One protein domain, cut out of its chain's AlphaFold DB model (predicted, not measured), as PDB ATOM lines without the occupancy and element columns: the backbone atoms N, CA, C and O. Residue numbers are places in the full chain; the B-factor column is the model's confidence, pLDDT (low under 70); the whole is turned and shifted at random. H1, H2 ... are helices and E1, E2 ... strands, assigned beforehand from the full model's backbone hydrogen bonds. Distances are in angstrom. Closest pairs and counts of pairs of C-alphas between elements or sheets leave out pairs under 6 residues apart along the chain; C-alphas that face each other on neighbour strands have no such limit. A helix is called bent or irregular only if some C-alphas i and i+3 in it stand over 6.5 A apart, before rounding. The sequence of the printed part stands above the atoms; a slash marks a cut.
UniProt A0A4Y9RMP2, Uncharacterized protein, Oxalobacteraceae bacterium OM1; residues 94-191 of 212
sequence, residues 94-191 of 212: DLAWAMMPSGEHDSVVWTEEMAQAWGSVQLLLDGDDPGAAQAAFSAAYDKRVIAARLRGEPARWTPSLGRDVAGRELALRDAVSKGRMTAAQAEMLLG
ATOM      1  N   ASP A  94     -27.297 -26.323  33.014       96.62
ATOM      2  CA  ASP A  94     -27.599 -25.032  32.389       96.62
ATOM      3  C   ASP A  94     -29.108 -24.796  32.298       96.62
ATOM      4  O   ASP A  94     -29.604 -23.727  32.668       96.62
ATOM      5  N   LEU A  95     -29.868 -25.808  31.872       96.50
ATOM      6  CA  LEU A  95     -31.325 -25.744  31.860       96.50
ATOM      7  C   LEU A  95     -31.890 -25.702  33.285       96.50
ATOM      8  O   LEU A  95     -32.850 -24.974  33.534       96.50
ATOM      9  N   ALA A  96     -31.303 -26.446  34.228       98.00
ATOM     10  CA  ALA A  96     -31.689 -26.409  35.635       98.00
ATOM     11  C   ALA A  96     -31.510 -25.006  36.225       98.00
ATOM     12  O   ALA A  96     -32.417 -24.519  36.897       98.00
ATOM     13  N   TRP A  97     -30.386 -24.345  35.933       97.50
ATOM     14  CA  TRP A  97     -30.120 -22.966  36.336       97.50
ATOM     15  C   TRP A  97     -31.125 -21.992  35.721       97.50
ATOM     16  O   TRP A  97     -31.726 -21.195  36.437       97.50
ATOM     17  N   ALA A  98     -31.381 -22.099  34.414       96.44
ATOM     18  CA  ALA A  98     -32.339 -21.243  33.711       96.44
ATOM     19  C   ALA A  98     -33.787 -21.393  34.217       96.44
ATOM     20  O   ALA A  98     -34.616 -20.512  33.995       96.44
ATOM     21  N   MET A  99     -34.106 -22.508  34.882       96.62
ATOM     22  CA  MET A  99     -35.404 -22.738  35.516       96.62
ATOM     23  C   MET A  99     -35.530 -22.105  36.907       96.62
ATOM     24  O   MET A  99     -36.636 -22.092  37.451       96.62
ATOM     25  N   MET A 100     -34.436 -21.649  37.521       96.31
ATOM     26  CA  MET A 100     -34.475 -21.133  38.885       96.31
ATOM     27  C   MET A 100     -35.201 -19.786  38.966       96.31
ATOM     28  O   MET A 100     -35.035 -18.938  38.088       96.31
ATOM     29  N   PRO A 101     -36.027 -19.580  40.009       93.62
ATOM     30  CA  PRO A 101     -36.781 -18.347  40.177       93.62
ATOM     31  C   PRO A 101     -35.829 -17.177  40.447       93.62
ATOM     32  O   PRO A 101     -34.829 -17.336  41.144       93.62
ATOM     33  N   SER A 102     -36.170 -15.985  39.957       89.25
ATOM     34  CA  SER A 102     -35.368 -14.779  40.217       89.25
ATOM     35  C   SER A 102     -35.614 -14.195  41.614       89.25
ATOM     36  O   SER A 102     -34.803 -13.424  42.121       89.25
ATOM     37  N   GLY A 103     -36.716 -14.589  42.259       89.12
ATOM     38  CA  GLY A 103     -37.036 -14.241  43.639       89.12
ATOM     39  C   GLY A 103     -38.301 -14.934  44.151       89.12
ATOM     40  O   GLY A 103     -38.961 -15.679  43.432       89.12
ATOM     41  N   GLU A 104     -38.687 -14.644  45.396       89.00
ATOM     42  CA  GLU A 104     -39.840 -15.265  46.086       89.00
ATOM     43  C   GLU A 104     -41.205 -15.008  45.422       89.00
ATOM     44  O   GLU A 104     -42.229 -15.580  45.805       89.00
ATOM     45  N   HIS A 105     -41.261 -14.064  44.484       93.94
ATOM     46  CA  HIS A 105     -42.478 -13.775  43.738       93.94
ATOM     47  C   HIS A 105     -42.774 -14.857  42.688       93.94
ATOM     48  O   HIS A 105     -43.947 -15.129  42.418       93.94
ATOM     49  N   ASP A 106     -41.731 -15.500  42.162       95.50
ATOM     50  CA  ASP A 106     -41.812 -16.436  41.048       95.50
ATOM     51  C   ASP A 106     -42.178 -17.846  41.523       95.50
ATOM     52  O   ASP A 106     -41.871 -18.260  42.640       95.50
ATOM     53  N   SER A 107     -42.851 -18.602  40.655       96.56
ATOM     54  CA  SER A 107     -43.160 -20.015  40.889       96.56
ATOM     55  C   SER A 107     -42.293 -20.902  40.007       96.56
ATOM     56  O   SER A 107     -42.012 -20.563  38.861       96.56
ATOM     57  N   VAL A 108     -41.923 -22.074  40.513       97.56
ATOM     58  CA  VAL A 108     -41.088 -23.047  39.803       97.56
ATOM     59  C   VAL A 108     -41.524 -24.462  40.162       97.56
ATOM     60  O   VAL A 108     -41.937 -24.731  41.288       97.56
ATOM     61  N   VAL A 109     -41.429 -25.389  39.212       97.94
ATOM     62  CA  VAL A 109     -41.498 -26.826  39.495       97.94
ATOM     63  C   VAL A 109     -40.112 -27.394  39.250       97.94
ATOM     64  O   VAL A 109     -39.635 -27.415  38.117       97.94
ATOM     65  N   TRP A 110     -39.458 -27.803  40.327       98.19
ATOM     66  CA  TRP A 110     -38.062 -28.228  40.330       98.19
ATOM     67  C   TRP A 110     -37.923 -29.644  40.880       98.19
ATOM     68  O   TRP A 110     -38.873 -30.187  41.454       98.19
ATOM     69  N   THR A 111     -36.751 -30.250  40.716       98.44
ATOM     70  CA  THR A 111     -36.416 -31.472  41.446       98.44
ATOM     71  C   THR A 111     -35.842 -31.156  42.823       98.44
ATOM     72  O   THR A 111     -35.421 -30.030  43.099       98.44
ATOM     73  N   GLU A 112     -35.782 -32.163  43.690       97.44
ATOM     74  CA  GLU A 112     -35.108 -32.055  44.987       97.44
ATOM     75  C   GLU A 112     -33.633 -31.629  44.835       97.44
ATOM     76  O   GLU A 112     -33.142 -30.784  45.582       97.44
ATOM     77  N   GLU A 113     -32.922 -32.153  43.831       98.44
ATOM     78  CA  GLU A 113     -31.520 -31.796  43.584       98.44
ATOM     79  C   GLU A 113     -31.366 -30.325  43.185       98.44
ATOM     80  O   GLU A 113     -30.452 -29.656  43.673       98.44
ATOM     81  N   MET A 114     -32.280 -29.815  42.350       98.56
ATOM     82  CA  MET A 114     -32.337 -28.401  41.967       98.56
ATOM     83  C   MET A 114     -32.582 -27.518  43.195       98.56
ATOM     84  O   MET A 114     -31.826 -26.579  43.427       98.56
ATOM     85  N   ALA A 115     -33.580 -27.848  44.023       97.62
ATOM     86  CA  ALA A 115     -33.915 -27.080  45.224       97.62
ATOM     87  C   ALA A 115     -32.743 -27.015  46.220       97.62
ATOM     88  O   ALA A 115     -32.412 -25.952  46.751       97.62
ATOM     89  N   GLN A 116     -32.069 -28.144  46.446       97.62
ATOM     90  CA  GLN A 116     -30.926 -28.215  47.354       97.62
ATOM     91  C   GLN A 116     -29.681 -27.502  46.805       97.62
ATOM     92  O   GLN A 116     -28.914 -26.933  47.585       97.62
ATOM     93  N   ALA A 117     -29.447 -27.546  45.489       98.06
ATOM     94  CA  ALA A 117     -28.380 -26.779  44.849       98.06
ATOM     95  C   ALA A 117     -28.669 -25.273  44.934       98.06
ATOM     96  O   ALA A 117     -27.808 -24.509  45.370       98.06
ATOM     97  N   TRP A 118     -29.907 -24.867  44.642       97.00
ATOM     98  CA  TRP A 118     -30.367 -23.482  44.733       97.00
ATOM     99  C   TRP A 118     -30.189 -22.898  46.135       97.00
ATOM    100  O   TRP A 118     -29.607 -21.825  46.300       97.00
ATOM    101  N   GLY A 119     -30.598 -23.646  47.164       94.69
ATOM    102  CA  GLY A 119     -30.430 -23.242  48.561       94.69
ATOM    103  C   GLY A 119     -28.967 -23.026  48.968       94.69
ATOM    104  O   GLY A 119     -28.684 -22.183  49.816       94.69
ATOM    105  N   SER A 120     -28.022 -23.742  48.349       95.19
ATOM    106  CA  SER A 120     -26.594 -23.625  48.674       95.19
ATOM    107  C   SER A 120     -25.911 -22.377  48.104       95.19
ATOM    108  O   SER A 120     -24.840 -22.012  48.584       95.19
ATOM    109  N   VAL A 121     -26.531 -21.710  47.123       94.88
ATOM    110  CA  VAL A 121     -25.948 -20.553  46.422       94.88
ATOM    111  C   VAL A 121     -26.646 -19.227  46.718       94.88
ATOM    112  O   VAL A 121     -26.230 -18.203  46.185       94.88
ATOM    113  N   GLN A 122     -27.659 -19.208  47.593       90.75
ATOM    114  CA  GLN A 122     -28.418 -17.987  47.912       90.75
ATOM    115  C   GLN A 122     -27.511 -16.837  48.377       90.75
ATOM    116  O   GLN A 122     -27.615 -15.728  47.873       90.75
ATOM    117  N   LEU A 123     -26.530 -17.124  49.241       87.94
ATOM    118  CA  LEU A 123     -25.590 -16.105  49.732       87.94
ATOM    119  C   LEU A 123     -24.697 -15.503  48.633       87.94
ATOM    120  O   LEU A 123     -24.226 -14.381  48.787       87.94
ATOM    121  N   LEU A 124     -24.426 -16.244  47.552       89.25
ATOM    122  CA  LEU A 124     -23.650 -15.739  46.412       89.25
ATOM    123  C   LEU A 124     -24.505 -14.834  45.521       89.25
ATOM    124  O   LEU A 124     -24.011 -13.822  45.034       89.25
ATOM    125  N   LEU A 125     -25.787 -15.175  45.349       87.00
ATOM    126  CA  LEU A 125     -26.753 -14.347  44.623       87.00
ATOM    127  C   LEU A 125     -26.960 -12.994  45.312       87.00
ATOM    128  O   LEU A 125     -26.953 -11.965  44.642       87.00
ATOM    129  N   ASP A 126     -27.045 -12.987  46.643       84.88
ATOM    130  CA  ASP A 126     -27.145 -11.756  47.440       84.88
ATOM    131  C   ASP A 126     -25.889 -10.867  47.331       84.88
ATOM    132  O   ASP A 126     -25.940  -9.665  47.591       84.88
ATOM    133  N   GLY A 127     -24.751 -11.462  46.960       82.00
ATOM    134  CA  GLY A 127     -23.460 -10.795  46.789       82.00
ATOM    135  C   GLY A 127     -23.217 -10.178  45.405       82.00
ATOM    136  O   GLY A 127     -22.119  -9.674  45.186       82.00
ATOM    137  N   ASP A 128     -24.203 -10.219  44.500       78.38
ATOM    138  CA  ASP A 128     -24.157  -9.664  43.131       78.38
ATOM    139  C   ASP A 128     -23.075 -10.282  42.211       78.38
ATOM    140  O   ASP A 128     -22.578  -9.644  41.284       78.38
ATOM    141  N   ASP A 129     -22.718 -11.556  42.439       88.50
ATOM    142  CA  ASP A 129     -21.883 -12.353  41.523       88.50
ATOM    143  C   ASP A 129     -22.686 -13.527  40.923       88.50
ATOM    144  O   ASP A 129     -22.571 -14.682  41.363       88.50
ATOM    145  N   PRO A 130     -23.529 -13.261  39.906       87.88
ATOM    146  CA  PRO A 130     -24.364 -14.289  39.291       87.88
ATOM    147  C   PRO A 130     -23.542 -15.369  38.575       87.88
ATOM    148  O   PRO A 130     -23.994 -16.507  38.470       87.88
ATOM    149  N   GLY A 131     -22.329 -15.046  38.110       93.69
ATOM    150  CA  GLY A 131     -21.446 -16.006  37.449       93.69
ATOM    151  C   GLY A 131     -20.889 -17.035  38.431       93.69
ATOM    152  O   GLY A 131     -20.946 -18.240  38.170       93.69
ATOM    153  N   ALA A 132     -20.412 -16.578  39.593       94.25
ATOM    154  CA  ALA A 132     -19.978 -17.472  40.661       94.25
ATOM    155  C   ALA A 132     -21.144 -18.299  41.220       94.25
ATOM    156  O   ALA A 132     -20.974 -19.493  41.479       94.25
ATOM    157  N   ALA A 133     -22.332 -17.700  41.361       95.38
ATOM    158  CA  ALA A 133     -23.530 -18.411  41.796       95.38
ATOM    159  C   ALA A 133     -23.938 -19.516  40.808       95.38
ATOM    160  O   ALA A 133     -24.195 -20.639  41.243       95.38
ATOM    161  N   GLN A 134     -23.928 -19.241  39.496       96.50
ATOM    162  CA  GLN A 134     -24.221 -20.244  38.468       96.50
ATOM    163  C   GLN A 134     -23.210 -21.391  38.506       96.50
ATOM    164  O   GLN A 134     -23.602 -22.554  38.552       96.50
ATOM    165  N   ALA A 135     -21.909 -21.085  38.549       97.25
ATOM    166  CA  ALA A 135     -20.872 -22.114  38.603       97.25
ATOM    167  C   ALA A 135     -20.997 -22.996  39.861       97.25
ATOM    168  O   ALA A 135     -20.891 -24.224  39.781       97.25
ATOM    169  N   ALA A 136     -21.265 -22.385  41.019       97.38
ATOM    170  CA  ALA A 136     -21.489 -23.104  42.268       97.38
ATOM    171  C   ALA A 136     -22.774 -23.947  42.229       97.38
ATOM    172  O   ALA A 136     -22.775 -25.080  42.719       97.38
ATOM    173  N   PHE A 137     -23.843 -23.430  41.614       98.06
ATOM    174  CA  PHE A 137     -25.105 -24.143  41.444       98.06
ATOM    175  C   PHE A 137     -24.912 -25.373  40.567       98.06
ATOM    176  O   PHE A 137     -25.260 -26.467  41.003       98.06
ATOM    177  N   SER A 138     -24.318 -25.215  39.381       98.19
ATOM    178  CA  SER A 138     -24.103 -26.312  38.435       98.19
ATOM    179  C   SER A 138     -23.281 -27.432  39.072       98.19
ATOM    180  O   SER A 138     -23.694 -28.589  39.059       98.19
ATOM    181  N   ALA A 139     -22.187 -27.085  39.760       97.88
ATOM    182  CA  ALA A 139     -21.362 -28.065  40.465       97.88
ATOM    183  C   ALA A 139     -22.118 -28.785  41.601       97.88
ATOM    184  O   ALA A 139     -21.967 -29.998  41.790       97.88
ATOM    185  N   ALA A 140     -22.931 -28.058  42.376       98.19
ATOM    186  CA  ALA A 140     -23.741 -28.646  43.442       98.19
ATOM    187  C   ALA A 140     -24.851 -29.546  42.884       98.19
ATOM    188  O   ALA A 140     -25.093 -30.627  43.428       98.19
ATOM    189  N   TYR A 141     -25.500 -29.118  41.804       98.50
ATOM    190  CA  TYR A 141     -26.559 -29.842  41.119       98.50
ATOM    191  C   TYR A 141     -26.044 -31.160  40.537       98.50
ATOM    192  O   TYR A 141     -26.546 -32.216  40.922       98.50
ATOM    193  N   ASP A 142     -24.982 -31.132  39.727       97.56
ATOM    194  CA  ASP A 142     -24.417 -32.334  39.096       97.56
ATOM    195  C   ASP A 142     -24.014 -33.383  40.136       97.56
ATOM    196  O   ASP A 142     -24.350 -34.567  40.027       97.56
ATOM    197  N   LYS A 143     -23.363 -32.943  41.221       97.38
ATOM    198  CA  LYS A 143     -22.988 -33.826  42.331       97.38
ATOM    199  C   LYS A 143     -24.209 -34.483  42.979       97.38
ATOM    200  O   LYS A 143     -24.154 -35.661  43.340       97.38
ATOM    201  N   ARG A 144     -25.300 -33.734  43.162       97.94
ATOM    202  CA  ARG A 144     -26.543 -34.243  43.760       97.94
ATOM    203  C   ARG A 144     -27.266 -35.207  42.835       97.94
ATOM    204  O   ARG A 144     -27.714 -36.246  43.313       97.94
ATOM    205  N   VAL A 145     -27.308 -34.910  41.539       98.00
ATOM    206  CA  VAL A 145     -27.889 -35.791  40.521       98.00
ATOM    207  C   VAL A 145     -27.147 -37.123  40.472       98.00
ATOM    208  O   VAL A 145     -27.781 -38.172  40.566       98.00
ATOM    209  N   ILE A 146     -25.811 -37.110  40.424       96.38
ATOM    210  CA  ILE A 146     -25.009 -38.344  40.465       96.38
ATOM    211  C   ILE A 146     -25.281 -39.121  41.759       96.38
ATOM    212  O   ILE A 146     -25.482 -40.333  41.718       96.38
ATOM    213  N   ALA A 147     -25.336 -38.443  42.909       95.62
ATOM    214  CA  ALA A 147     -25.604 -39.098  44.187       95.62
ATOM    215  C   ALA A 147     -27.011 -39.721  44.262       95.62
ATOM    216  O   ALA A 147     -27.152 -40.809  44.818       95.62
ATOM    217  N   ALA A 148     -28.034 -39.061  43.712       96.31
ATOM    218  CA  ALA A 148     -29.392 -39.598  43.626       96.31
ATOM    219  C   ALA A 148     -29.447 -40.820  42.696       96.31
ATOM    220  O   ALA A 148     -29.981 -41.864  43.070       96.31
ATOM    221  N   ARG A 149     -28.799 -40.730  41.527       95.12
ATOM    222  CA  ARG A 149     -28.676 -41.832  40.562       95.12
ATOM    223  C   ARG A 149     -27.975 -43.051  41.169       95.12
ATOM    224  O   ARG A 149     -28.486 -44.156  41.044       95.12
ATOM    225  N   LEU A 150     -26.881 -42.854  41.911       91.25
ATOM    226  CA  LEU A 150     -26.187 -43.930  42.639       91.25
ATOM    227  C   LEU A 150     -27.066 -44.614  43.697       91.25
ATOM    228  O   LEU A 150     -26.872 -45.790  43.985       91.25
ATOM    229  N   ARG A 151     -28.025 -43.890  44.290       92.06
ATOM    230  CA  ARG A 151     -28.998 -44.450  45.242       92.06
ATOM    231  C   ARG A 151     -30.241 -45.041  44.565       92.06
ATOM    232  O   ARG A 151     -31.112 -45.549  45.267       92.06
ATOM    233  N   GLY A 152     -30.343 -44.973  43.236       90.25
ATOM    234  CA  GLY A 152     -31.534 -45.397  42.495       90.25
ATOM    235  C   GLY A 152     -32.760 -44.516  42.760       90.25
ATOM    236  O   GLY A 152     -33.891 -44.987  42.661       90.25
ATOM    237  N   GLU A 153     -32.560 -43.250  43.137       93.62
ATOM    238  CA  GLU A 153     -33.646 -42.323  43.459       93.62
ATOM    239  C   GLU A 153     -34.201 -41.660  42.180       93.62
ATOM    240  O   GLU A 153     -33.486 -40.898  41.509       93.62
ATOM    241  N   PRO A 154     -35.482 -41.893  41.827       92.56
ATOM    242  CA  PRO A 154     -36.085 -41.272  40.652       92.56
ATOM    243  C   PRO A 154     -36.226 -39.757  40.834       92.56
ATOM    244  O   PRO A 154     -36.265 -39.251  41.958       92.56
ATOM    245  N   ALA A 155     -36.340 -39.026  39.722       94.88
ATOM    246  CA  ALA A 155     -36.555 -37.583  39.744       94.88
ATOM    247  C   ALA A 155     -37.855 -37.232  40.476       94.88
ATOM    248  O   ALA A 155     -38.954 -37.548  40.017       94.88
ATOM    249  N   ARG A 156     -37.729 -36.557  41.622       96.06
ATOM    250  CA  ARG A 156     -38.873 -36.095  42.407       96.06
ATOM    251  C   ARG A 156     -39.146 -34.630  42.112       96.06
ATOM    252  O   ARG A 156     -38.466 -33.759  42.642       96.06
ATOM    253  N   TRP A 157     -40.160 -34.380  41.297       97.38
ATOM    254  CA  TRP A 157     -40.609 -33.036  40.958       97.38
ATOM    255  C   TRP A 157     -41.575 -32.492  42.008       97.38
ATOM    256  O   TRP A 157     -42.547 -33.152  42.383       97.38
ATOM    257  N   THR A 158     -41.316 -31.274  42.479       96.75
ATOM    258  CA  THR A 158     -42.160 -30.579  43.454       96.75
ATOM    259  C   THR A 158     -42.332 -29.110  43.076       96.75
ATOM    260  O   THR A 158     -41.357 -28.472  42.673       96.75
ATOM    261  N   PRO A 159     -43.540 -28.550  43.229       97.06
ATOM    262  CA  PRO A 159     -43.772 -27.133  43.012       97.06
ATOM    263  C   PRO A 159     -43.314 -26.293  44.211       97.06
ATOM    264  O   PRO A 159     -43.585 -26.632  45.362       97.06
ATOM    265  N   SER A 160     -42.693 -25.156  43.920       96.69
ATOM    266  CA  SER A 160     -42.495 -24.025  44.821       96.69
ATOM    267  C   SER A 160     -43.313 -22.855  44.286       96.69
ATOM    268  O   SER A 160     -43.112 -22.412  43.154       96.69
ATOM    269  N   LEU A 161     -44.311 -22.421  45.057       96.25
ATOM    270  CA  LEU A 161     -45.324 -21.474  44.599       96.25
ATOM    271  C   LEU A 161     -45.037 -20.078  45.147       96.25
ATOM    272  O   LEU A 161     -45.186 -19.831  46.344       96.25
ATOM    273  N   GLY A 162     -44.692 -19.165  44.247       93.81
ATOM    274  CA  GLY A 162     -44.548 -17.751  44.544       93.81
ATOM    275  C   GLY A 162     -45.888 -17.028  44.699       93.81
ATOM    276  O   GLY A 162     -46.977 -17.624  44.737       93.81
ATOM    277  N   ARG A 163     -45.800 -15.700  44.795       93.31
ATOM    278  CA  ARG A 163     -46.949 -14.805  45.008       93.31
ATOM    279  C   ARG A 163     -47.659 -14.398  43.717       93.31
ATOM    280  O   ARG A 163     -48.826 -14.016  43.797       93.31
ATOM    281  N   ASP A 164     -47.011 -14.525  42.557       93.94
ATOM    282  CA  ASP A 164     -47.668 -14.286  41.273       93.94
ATOM    283  C   ASP A 164     -48.699 -15.375  40.963       93.94
ATOM    284  O   ASP A 164     -48.346 -16.531  40.730       93.94
ATOM    285  N   VAL A 165     -49.979 -15.011  40.912       91.44
ATOM    286  CA  VAL A 165     -51.051 -15.951  40.557       91.44
ATOM    287  C   VAL A 165     -50.948 -16.378  39.089       91.44
ATOM    288  O   VAL A 165     -51.140 -17.556  38.791       91.44
ATOM    289  N   ALA A 166     -50.611 -15.455  38.183       91.38
ATOM    290  CA  ALA A 166     -50.500 -15.764  36.758       91.38
ATOM    291  C   ALA A 166     -49.248 -16.611  36.480       91.38
ATOM    292  O   ALA A 166     -49.334 -17.669  35.856       91.38
ATOM    293  N   GLY A 167     -48.098 -16.201  37.022       93.12
ATOM    294  CA  GLY A 167     -46.852 -16.967  36.966       93.12
ATOM    295  C   GLY A 167     -46.974 -18.364  37.578       93.12
ATOM    296  O   GLY A 167     -46.423 -19.323  37.039       93.12
ATOM    297  N   ARG A 168     -47.765 -18.520  38.648       94.94
ATOM    298  CA  ARG A 168     -48.077 -19.830  39.233       94.94
ATOM    299  C   ARG A 168     -48.766 -20.757  38.243       94.94
ATOM    300  O   ARG A 168     -48.340 -21.898  38.081       94.94
ATOM    301  N   GLU A 169     -49.829 -20.285  37.596       95.12
ATOM    302  CA  GLU A 169     -50.552 -21.079  36.602       95.12
ATOM    303  C   GLU A 169     -49.636 -21.479  35.441       95.12
ATOM    304  O   GLU A 169     -49.629 -22.645  35.042       95.12
ATOM    305  N   LEU A 170     -48.816 -20.548  34.946       94.75
ATOM    306  CA  LEU A 170     -47.860 -20.816  33.872       94.75
ATOM    307  C   LEU A 170     -46.842 -21.899  34.260       94.75
ATOM    308  O   LEU A 170     -46.661 -22.854  33.503       94.75
ATOM    309  N   ALA A 171     -46.232 -21.803  35.446       95.81
ATOM    310  CA  ALA A 171     -45.258 -22.783  35.927       95.81
ATOM    311  C   ALA A 171     -45.870 -24.188  36.083       95.81
ATOM    312  O   ALA A 171     -45.256 -25.188  35.706       95.81
ATOM    313  N   LEU A 172     -47.098 -24.276  36.605       96.25
ATOM    314  CA  LEU A 172     -47.788 -25.554  36.783       96.25
ATOM    315  C   LEU A 172     -48.230 -26.159  35.443       96.25
ATOM    316  O   LEU A 172     -48.060 -27.361  35.243       96.25
ATOM    317  N   ARG A 173     -48.734 -25.350  34.499       95.50
ATOM    318  CA  ARG A 173     -49.087 -25.814  33.145       95.50
ATOM    319  C   ARG A 173     -47.867 -26.320  32.375       95.50
ATOM    320  O   ARG A 173     -47.957 -27.366  31.734       95.50
ATOM    321  N   ASP A 174     -46.733 -25.624  32.461       95.00
ATOM    322  CA  ASP A 174     -45.470 -26.057  31.847       95.00
ATOM    323  C   ASP A 174     -44.973 -27.389  32.432       95.00
ATOM    324  O   ASP A 174     -44.562 -28.292  31.705       95.00
ATOM    325  N   ALA A 175     -45.073 -27.562  33.751       95.88
ATOM    326  CA  ALA A 175     -44.704 -28.819  34.391       95.88
ATOM    327  C   ALA A 175     -45.591 -29.990  33.943       95.88
ATOM    328  O   ALA A 175     -45.083 -31.094  33.737       95.88
ATOM    329  N   VAL A 176     -46.894 -29.757  33.757       96.31
ATOM    330  CA  VAL A 176     -47.823 -30.776  33.246       96.31
ATOM    331  C   VAL A 176     -47.516 -31.130  31.796       96.31
ATOM    332  O   VAL A 176     -47.421 -32.312  31.473       96.31
ATOM    333  N   SER A 177     -47.301 -30.137  30.927       95.25
ATOM    334  CA  SER A 177     -47.002 -30.388  29.509       95.25
ATOM    335  C   SER A 177     -45.695 -31.164  29.313       95.25
ATOM    336  O   SER A 177     -45.592 -31.980  28.400       95.25
ATOM    337  N   LYS A 178     -44.719 -30.967  30.209       93.62
ATOM    338  CA  LYS A 178     -43.437 -31.689  30.233       93.62
ATOM    339  C   LYS A 178     -43.480 -33.013  31.006       93.62
ATOM    340  O   LYS A 178     -42.437 -33.638  31.174       93.62
ATOM    341  N   GLY A 179     -44.641 -33.432  31.515       93.44
ATOM    342  CA  GLY A 179     -44.791 -34.682  32.272       93.44
ATOM    343  C   GLY A 179     -44.082 -34.697  33.634       93.44
ATOM    344  O   GLY A 179     -43.889 -35.760  34.216       93.44
ATOM    345  N   ARG A 180     -43.700 -33.528  34.159       95.12
ATOM    346  CA  ARG A 180     -43.036 -33.360  35.465       95.12
ATOM    347  C   ARG A 180     -44.032 -33.407  36.625       95.12
ATOM    348  O   ARG A 180     -43.651 -33.614  37.768       95.12
ATOM    349  N   MET A 181     -45.314 -33.203  36.341       94.88
ATOM    350  CA  MET A 181     -46.408 -33.247  37.307       94.88
ATOM    351  C   MET A 181     -47.697 -33.671  36.594       94.88
ATOM    352  O   MET A 181     -47.843 -33.471  35.390       94.88
ATOM    353  N   THR A 182     -48.651 -34.252  37.320       94.56
ATOM    354  CA  THR A 182     -49.967 -34.594  36.755       94.56
ATOM    355  C   THR A 182     -50.900 -33.380  36.703       94.56
ATOM    356  O   THR A 182     -50.811 -32.486  37.546       94.56
ATOM    357  N   ALA A 183     -51.850 -33.370  35.761       93.75
ATOM    358  CA  ALA A 183     -52.878 -32.327  35.694       93.75
ATOM    359  C   ALA A 183     -53.666 -32.225  37.012       93.75
ATOM    360  O   ALA A 183     -53.786 -31.141  37.565       93.75
ATOM    361  N   ALA A 184     -54.078 -33.358  37.592       93.62
ATOM    362  CA  ALA A 184     -54.811 -33.384  38.860       93.62
ATOM    363  C   ALA A 184     -54.045 -32.720  40.025       93.62
ATOM    364  O   ALA A 184     -54.642 -32.033  40.852       93.62
ATOM    365  N   GLN A 185     -52.717 -32.894  40.093       94.38
ATOM    366  CA  GLN A 185     -51.886 -32.196  41.082       94.38
ATOM    367  C   GLN A 185     -51.877 -30.682  40.840       94.38
ATOM    368  O   GLN A 185     -52.010 -29.918  41.793       94.38
ATOM    369  N   ALA A 186     -51.755 -30.239  39.586       95.06
ATOM    370  CA  ALA A 186     -51.799 -28.818  39.244       95.06
ATOM    371  C   ALA A 186     -53.156 -28.183  39.588       95.06
ATOM    372  O   ALA A 186     -53.203 -27.123  40.206       95.06
ATOM    373  N   GLU A 187     -54.257 -28.852  39.243       94.25
ATOM    374  CA  GLU A 187     -55.626 -28.402  39.519       94.25
ATOM    375  C   GLU A 187     -55.894 -28.272  41.017       94.25
ATOM    376  O   GLU A 187     -56.504 -27.299  41.457       94.25
ATOM    377  N   MET A 188     -55.381 -29.210  41.819       95.00
ATOM    378  CA  MET A 188     -55.462 -29.140  43.279       95.00
ATOM    379  C   MET A 188     -54.758 -27.895  43.835       95.00
ATOM    380  O   MET A 188     -55.251 -27.286  44.782       95.00
ATOM    381  N   LEU A 189     -53.625 -27.499  43.248       94.00
ATOM    382  CA  LEU A 189     -52.860 -26.319  43.669       94.00
ATOM    383  C   LEU A 189     -53.464 -24.999  43.165       94.00
ATOM    384  O   LEU A 189     -53.266 -23.960  43.795       94.00
ATOM    385  N   LEU A 190     -54.182 -25.031  42.040       92.00
ATOM    386  CA  LEU A 190     -54.830 -23.863  41.435       92.00
ATOM    387  C   LEU A 190     -56.266 -23.644  41.927       92.00
ATOM    388  O   LEU A 190     -56.750 -22.515  41.920       92.00
ATOM    389  N   GLY A 191     -56.944 -24.701  42.377       91.75
ATOM    390  CA  GLY A 191     -58.343 -24.665  42.802       91.75
ATOM    391  C   GLY A 191     -59.355 -24.671  41.650       91.75
ATOM    392  O   GLY A 191     -60.543 -24.467  41.888       91.75
TER     393      GLY A 191
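AT A GLANCE: This is residues 94 to 191 of the 212 residues of an uncharacterized protein of Oxalobacteraceae bacterium OM1 (UniProt A0A4Y9RMP2). Two helical hairpins, H2 with H3 and H4 with H5, stand at opposite ends of a flat body, and a small two-stranded sheet, E1 with E2, lies in the middle between them. The short helix H1 packs on H3, the longest helix, at the first hairpin's end of the body. The printed part has 98 residues, with five named helices and two named strands in the order H1 E1 H2 H3 E2 H4 H5; the sheet is antiparallel and the class is mostly helix. The whole is compact, with a radius of gyration of the C-alphas of 14.1 A, and spans 38 by 35 by 16 A.

IN THESE COORDINATES: H1, residues 94 to 98, begins at C-alpha 94 at (-27.599, -25.032, 32.389). E1, residues 108 to 111, is 9.8 A from first to last C-alpha. H2, residues 112 to 125, measures 19.6 A and is irregular: C-alphas 120 and 123 are 7.7 A apart, against about 5 A in a regular helix. H3, residues 130 to 150, measures 29.9 A and ends with C-alpha 150 at (-26.187, -43.930, 42.639). E2, residues 157 to 160, is 10.0 A long. H4, residues 165 to 177, measures 18.6 A. H5, residues 183 to 190, measures 10.4 A and ends with C-alpha 190 at (-54.830, -23.863, 41.435).

HOW THE PARTS SIT: H1 touches H3, and H3 touches H1 with residues 134 to 138 alone; the closest C-alphas of the two, those of Trp 97 and Gln 134, are 6.8 A apart. H1 and H2 are close but not clearly touching, the C-alphas of Ala 96 and Met 114 being the closest at 6.7 A. E1 and E2 are antiparallel neighbours at 144 degrees; N 108 and O 160, at 2.9 A, and N 160 and O 108, at 2.8 A, are within hydrogen-bond range. H2 and H3 form a helical hairpin: they touch at a shallow tilt of 23 degrees, opposite ways, with the C-alphas of Ala 117 and Tyr 141 closest at 5.2 A. The closest C-alphas of E1 and H4, those of Val 108 and Ala 171, are 5.7 A apart. H4 and H5 form the other helical hairpin, touching at a shallow tilt of 9 degrees, opposite ways, with the C-alphas of Leu 172 and Ala 186 closest at 5.7 A. H3 is apart from both H4 and H5. Each O i to N i+4 pair is within hydrogen-bond range in H1, H3, H4 and H5, and 6 of 10 are in H2.

THE WHOLE: The two C-alphas farthest apart, those of Gly 127 and Ala 184, are 39.4 A apart. The printed part has no cut and no long link; the links H1 to E1, with 9 residues, and H3 to E2, with 6, are short, and the others are tight. The mean pLDDT of the printed part is 94.5, and no printed residue is under 70.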